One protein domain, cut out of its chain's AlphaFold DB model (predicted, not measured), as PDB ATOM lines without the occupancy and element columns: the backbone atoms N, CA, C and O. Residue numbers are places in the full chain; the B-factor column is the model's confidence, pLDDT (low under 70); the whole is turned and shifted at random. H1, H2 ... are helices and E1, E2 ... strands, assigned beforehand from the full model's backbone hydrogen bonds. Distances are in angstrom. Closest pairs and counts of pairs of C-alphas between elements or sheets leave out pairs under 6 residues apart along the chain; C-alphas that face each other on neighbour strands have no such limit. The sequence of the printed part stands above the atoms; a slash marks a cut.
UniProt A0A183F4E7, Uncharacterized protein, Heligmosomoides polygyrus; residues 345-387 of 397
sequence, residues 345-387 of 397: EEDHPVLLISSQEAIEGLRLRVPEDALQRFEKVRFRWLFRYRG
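This is residues 345 to 387 of the 397 residues of an uncharacterized protein of Heligmosomoides polygyrus (UniProt A0A183F4E7). Picture an open, angular shape of two arms with few contacts: the printed part begins with a thin extended arm, residues 345 to 353 with the strand E1 at its far end, turns at the small helix H1, and then goes off in another direction as one long helix, H2. H1 and the link after it make the corner between the arms; residues 345 to 352 and 372 to 387 stand free and stick out from it. The printed part has 43 residues with one named strand and two named helices, in the order E1, H1, H2, and the class is mostly helix. E1 pairs with no named strand. The whole is only just extended, close to loose, with a radius of gyration of the C-alphas of 13.9 A, and its outline is flat, with spans of 38 by 31 by 14 A.

Start at C-alpha 345 at (24.944, 15.113, -25.167) and go along to C-alpha 350 at (32.165, 20.565, -19.657), where E1 begins. E1 takes residues 350 to 353 and is 9.5 A long from first to last C-alpha. Next look at H1, residues 356 to 361, 8.6 A long, which begins at C-alpha 356 at (41.083, 34.424, -13.707). H2, residues 368 to 384, is the longest helix and measures 25.4 A; it ends at C-alpha 384 at (51.745, 28.770, -36.640).

Go from E1 to H1 first: a tight link of 2 residues joins them. One pair of their C-alphas is within 8 A, the closest pair, Ile 353 and Ile 359, at 7.4 A; centre to centre E1 and H1 are 12.5 A from each other. From H1 a short link of 6 residues leads to H2, yet H1 and H2 are apart, with no C-alpha of the one within 8 A of the other. E1 and H2 are apart too. In the backbone of H1 every O i to N i+4 pair is within hydrogen-bond range, and in H2 12 of 13 are.

The two C-alphas farthest apart are those of Arg 363 and Gly 387, at 40.0 A, while the first and last printed C-alphas, of Glu 345 and Gly 387, are 34.7 A apart. The printed part has no cut, and neither of its two links is long. Residues 363 to 370, of which 368 to 370 belong to H2, also stand free. Look at the B-factor column for the model's confidence: the mean pLDDT of the printed part is 71.2, and it is under 70 at residues 345 to 346, 348, 374 and 376 to 387. The mean pLDDT of H2 is 63, against 87 for H1.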
ATOM      1  N   GLU A 345      25.766  16.341 -25.179       62.25
ATOM      2  CA  GLU A 345      24.944  15.113 -25.167       62.25
ATOM      3  C   GLU A 345      25.729  13.861 -24.724       62.25
ATOM      4  O   GLU A 345      25.133  12.841 -24.394       62.25
ATOM      5  N   GLU A 346      27.060  13.930 -24.711       58.31
ATOM      6  CA  GLU A 346      27.927  12.927 -24.094       58.31
ATOM      7  C   GLU A 346      27.997  13.209 -22.586       58.31
ATOM      8  O   GLU A 346      28.220  14.362 -22.222       58.31
ATOM      9  N   ASP A 347      27.807  12.175 -21.750       75.19
ATOM     10  CA  ASP A 347      27.611  12.128 -20.275       75.19
ATOM     11  C   ASP A 347      28.655  12.857 -19.381       75.19
ATOM     12  O   ASP A 347      28.825  12.570 -18.192       75.19
ATOM     13  N   HIS A 348      29.399  13.809 -19.926       58.75
ATOM     14  CA  HIS A 348      30.460  14.561 -19.288       58.75
ATOM     15  C   HIS A 348      30.203  16.062 -19.477       58.75
ATOM     16  O   HIS A 348      30.602  16.627 -20.494       58.75
ATOM     17  N   PRO A 349      29.546  16.740 -18.516       71.19
ATOM     18  CA  PRO A 349      29.361  18.181 -18.600       71.19
ATOM     19  C   PRO A 349      30.722  18.885 -18.591       71.19
ATOM     20  O   PRO A 349      31.548  18.659 -17.701       71.19
ATOM     21  N   VAL A 350      30.943  19.766 -19.566       76.88
ATOM     22  CA  VAL A 350      32.165  20.565 -19.657       76.88
ATOM     23  C   VAL A 350      31.916  21.939 -19.040       76.88
ATOM     24  O   VAL A 350      31.046  22.703 -19.465       76.88
ATOM     25  N   LEU A 351      32.723  22.279 -18.033       78.19
ATOM     26  CA  LEU A 351      32.740  23.606 -17.423       78.19
ATOM     27  C   LEU A 351      33.804  24.480 -18.096       78.19
ATOM     28  O   LEU A 351      35.004  24.283 -17.890       78.19
ATOM     29  N   LEU A 352      33.375  25.480 -18.867       83.06
ATOM     30  CA  LEU A 352      34.282  26.426 -19.511       83.06
ATOM     31  C   LEU A 352      34.498  27.647 -18.610       83.06
ATOM     32  O   LEU A 352      33.609  28.479 -18.417       83.06
ATOM     33  N   ILE A 353      35.715  27.759 -18.075       85.25
ATOM     34  CA  ILE A 353      36.149  28.878 -17.234       85.25
ATOM     35  C   ILE A 353      37.018  29.812 -18.070       85.25
ATOM     36  O   ILE A 353      38.111  29.449 -18.508       85.25
ATOM     37  N   SER A 354      36.519  31.021 -18.325       82.69
ATOM     38  CA  SER A 354      37.126  31.934 -19.302       82.69
ATOM     39  C   SER A 354      38.020  33.026 -18.701       82.69
ATOM     40  O   SER A 354      38.795  33.635 -19.442       82.69
ATOM     41  N   SER A 355      37.961  33.263 -17.387       84.88
ATOM     42  CA  SER A 355      38.695  34.342 -16.712       84.88
ATOM     43  C   SER A 355      39.400  33.880 -15.431       84.88
ATOM     44  O   SER A 355      39.048  32.868 -14.836       84.88
ATOM     45  N   GLN A 356      40.411  34.638 -14.996       83.88
ATOM     46  CA  GLN A 356      41.083  34.424 -13.707       83.88
ATOM     47  C   GLN A 356      40.148  34.736 -12.526       83.88
ATOM     48  O   GLN A 356      40.124  34.002 -11.542       83.88
ATOM     49  N   GLU A 357      39.317  35.772 -12.669       85.00
ATOM     50  CA  GLU A 357      38.290  36.152 -11.689       85.00
ATOM     51  C   GLU A 357      37.332  34.995 -11.395       85.00
ATOM     52  O   GLU A 357      36.891  34.819 -10.264       85.00
ATOM     53  N   ALA A 358      37.058  34.161 -12.398       86.69
ATOM     54  CA  ALA A 358      36.231  32.980 -12.232       86.69
ATOM     55  C   ALA A 358      36.852  31.921 -11.324       86.69
ATOM     56  O   ALA A 358      36.168  31.292 -10.523       86.69
ATOM     57  N   ILE A 359      38.160  31.716 -11.462       87.38
ATOM     58  CA  ILE A 359      38.919  30.746 -10.670       87.38
ATOM     59  C   ILE A 359      38.953  31.203  -9.213       87.38
ATOM     60  O   ILE A 359      38.736  30.399  -8.307       87.38
ATOM     61  N   GLU A 360      39.165  32.502  -9.004       90.00
ATOM     62  CA  GLU A 360      39.162  33.129  -7.683       90.00
ATOM     63  C   GLU A 360      37.765  33.108  -7.049       90.00
ATOM     64  O   GLU A 360      37.621  32.698  -5.896       90.00
ATOM     65  N   GLY A 361      36.726  33.452  -7.816       88.38
ATOM     66  CA  GLY A 361      35.330  33.437  -7.374       88.38
ATOM     67  C   GLY A 361      34.831  32.040  -7.003       88.38
ATOM     68  O   GLY A 361      34.177  31.869  -5.976       88.38
ATOM     69  N   LEU A 362      35.205  31.020  -7.781       86.69
ATOM     70  CA  LEU A 362      34.879  29.616  -7.498       86.69
ATOM     71  C   LEU A 362      35.826  28.966  -6.479       86.69
ATOM     72  O   LEU A 362      35.653  27.795  -6.144       86.69
ATOM     73  N   ARG A 363      36.835  29.703  -5.988       90.44
ATOM     74  CA  ARG A 363      37.876  29.210  -5.067       90.44
ATOM     75  C   ARG A 363      38.536  27.915  -5.551       90.44
ATOM     76  O   ARG A 363      38.916  27.055  -4.751       90.44
ATOM     77  N   LEU A 364      38.687  27.769  -6.866       85.69
ATOM     78  CA  LEU A 364      39.308  26.590  -7.452       85.69
ATOM     79  C   LEU A 364      40.811  26.646  -7.197       85.69
ATOM     80  O   LEU A 364      41.491  27.603  -7.560       85.69
ATOM     81  N   ARG A 365      41.358  25.586  -6.596       90.06
ATOM     82  CA  ARG A 365      42.804  25.441  -6.379       90.06
ATOM     83  C   ARG A 365      43.498  24.999  -7.666       90.06
ATOM     84  O   ARG A 365      44.035  23.896  -7.748       90.06
ATOM     85  N   VAL A 366      43.462  25.850  -8.687       86.62
ATOM     86  CA  VAL A 366      44.208  25.634  -9.929       86.62
ATOM     87  C   VAL A 366      45.635  26.148  -9.719       86.62
ATOM     88  O   VAL A 366      45.806  27.322  -9.395       86.62
ATOM     89  N   PRO A 367      46.676  25.313  -9.884       85.88
ATOM     90  CA  PRO A 367      48.056  25.778  -9.800       85.88
ATOM     91  C   PRO A 367      48.318  26.868 -10.846       85.88
ATOM     92  O   PRO A 367      47.959  26.692 -12.011       85.88
ATOM     93  N   GLU A 368      48.999  27.951 -10.471       80.88
ATOM     94  CA  GLU A 368      49.336  29.059 -11.386       80.88
ATOM     95  C   GLU A 368      50.079  28.570 -12.646       80.88
ATOM     96  O   GLU A 368      49.834  29.036 -13.762       80.88
ATOM     97  N   ASP A 369      50.916  27.540 -12.491       82.19
ATOM     98  CA  ASP A 369      51.626  26.863 -13.579       82.19
ATOM     99  C   ASP A 369      50.693  26.279 -14.650       82.19
ATOM    100  O   ASP A 369      51.070  26.195 -15.823       82.19
ATOM    101  N   ALA A 370      49.488  25.838 -14.272       79.75
ATOM    102  CA  ALA A 370      48.524  25.285 -15.215       79.75
ATOM    103  C   ALA A 370      48.021  26.383 -16.159       79.75
ATOM    104  O   ALA A 370      48.036  26.199 -17.376       79.75
ATOM    105  N   LEU A 371      47.687  27.559 -15.623       76.75
ATOM    106  CA  LEU A 371      47.207  28.702 -16.402       76.75
ATOM    107  C   LEU A 371      48.281  29.244 -17.348       76.75
ATOM    108  O   LEU A 371      48.015  29.457 -18.534       76.75
ATOM    109  N   GLN A 372      49.524  29.356 -16.873       76.75
ATOM    110  CA  GLN A 372      50.651  29.789 -17.705       76.75
ATOM    111  C   GLN A 372      50.914  28.836 -18.883       76.75
ATOM    112  O   GLN A 372      51.297  29.268 -19.979       76.75
ATOM    113  N   ARG A 373      50.694  27.525 -18.699       75.06
ATOM    114  CA  ARG A 373      50.801  26.549 -19.795       75.06
ATOM    115  C   ARG A 373      49.743  26.804 -20.868       75.06
ATOM    116  O   ARG A 373      50.089  26.753 -22.048       75.06
ATOM    117  N   PHE A 374      48.508  27.136 -20.495       69.50
ATOM    118  CA  PHE A 374      47.443  27.439 -21.457       69.50
ATOM    119  C   PHE A 374      47.687  28.743 -22.222       69.50
ATOM    120  O   PHE A 374      47.518  28.782 -23.445       69.50
ATOM    121  N   GLU A 375      48.174  29.785 -21.549       70.25
ATOM    122  CA  GLU A 375      48.507  31.051 -22.206       70.25
ATOM    123  C   GLU A 375      49.623  30.859 -23.247       70.25
ATOM    124  O   GLU A 375      49.502  31.263 -24.409       70.25
ATOM    125  N   LYS A 376      50.676  30.119 -22.883       68.06
ATOM    126  CA  LYS A 376      51.796  29.814 -23.784       68.06
ATOM    127  C   LYS A 376      51.379  28.974 -24.996       68.06
ATOM    128  O   LYS A 376      51.964  29.111 -26.076       68.06
ATOM    129  N   VAL A 377      50.367  28.117 -24.845       63.53
ATOM    130  CA  VAL A 377      49.792  27.335 -25.946       63.53
ATOM    131  C   VAL A 377      49.028  28.251 -26.908       63.53
ATOM    132  O   VAL A 377      49.294  28.184 -28.110       63.53
ATOM    133  N   ARG A 378      48.194  29.185 -26.422       55.59
ATOM    134  CA  ARG A 378      47.461  30.141 -27.284       55.59
ATOM    135  C   ARG A 378      48.393  30.940 -28.198       55.59
ATOM    136  O   ARG A 378      48.150  31.029 -29.402       55.59
ATOM    137  N   PHE A 379      49.516  31.430 -27.672       48.88
ATOM    138  CA  PHE A 379      50.498  32.160 -28.481       48.88
ATOM    139  C   PHE A 379      51.191  31.275 -29.524       48.88
ATOM    140  O   PHE A 379      51.396  31.692 -30.664       48.88
ATOM    141  N   ARG A 380      51.525  30.027 -29.187       42.69
ATOM    142  CA  ARG A 380      52.266  29.144 -30.097       42.69
ATOM    143  C   ARG A 380      51.426  28.666 -31.289       42.69
ATOM    144  O   ARG A 380      51.981  28.482 -32.373       42.69
ATOM    145  N   TRP A 381      50.112  28.515 -31.122       42.47
ATOM    146  CA  TRP A 381      49.198  28.181 -32.222       42.47
ATOM    147  C   TRP A 381      48.862  29.393 -33.097       42.47
ATOM    148  O   TRP A 381      48.891  29.265 -34.325       42.47
ATOM    149  N   LEU A 382      48.685  30.587 -32.512       44.66
ATOM    150  CA  LEU A 382      48.465  31.820 -33.285       44.66
ATOM    151  C   LEU A 382      49.633  32.139 -34.236       44.66
ATOM    152  O   LEU A 382      49.420  32.597 -35.358       44.66
ATOM    153  N   PHE A 383      50.875  31.866 -33.824       44.19
ATOM    154  CA  PHE A 383      52.045  32.086 -34.682       44.19
ATOM    155  C   PHE A 383      52.206  31.039 -35.790       44.19
ATOM    156  O   PHE A 383      52.820  31.336 -36.813       44.19
ATOM    157  N   ARG A 384      51.643  29.835 -35.631       44.31
ATOM    158  CA  ARG A 384      51.745  28.770 -36.640       44.31
ATOM    159  C   ARG A 384      50.701  28.898 -37.753       44.31
ATOM    160  O   ARG A 384      50.955  28.435 -38.859       44.31
ATOM    161  N   TYR A 385      49.580  29.571 -37.488       41.72
ATOM    162  CA  TYR A 385      48.465  29.726 -38.431       41.72
ATOM    163  C   TYR A 385      48.399  31.075 -39.150       41.72
ATOM    164  O   TYR A 385      47.495  31.304 -39.949       41.72
ATOM    165  N   ARG A 386      49.398  31.951 -38.986       45.59
ATOM    166  CA  ARG A 386      49.459  33.257 -39.672       45.59
ATOM    167  C   ARG A 386      49.704  33.184 -41.197       45.59
ATOM    168  O   ARG A 386      50.097  34.181 -41.795       45.59
ATOM    169  N   GLY A 387      49.472  32.019 -41.805       43.97
ATOM    170  CA  GLY A 387      49.440  31.772 -43.249       43.97
ATOM    171  C   GLY A 387      48.107  31.212 -43.769       43.97
ATOM    172  O   GLY A 387      48.023  30.920 -44.955       43.97
TER     173      GLY A 387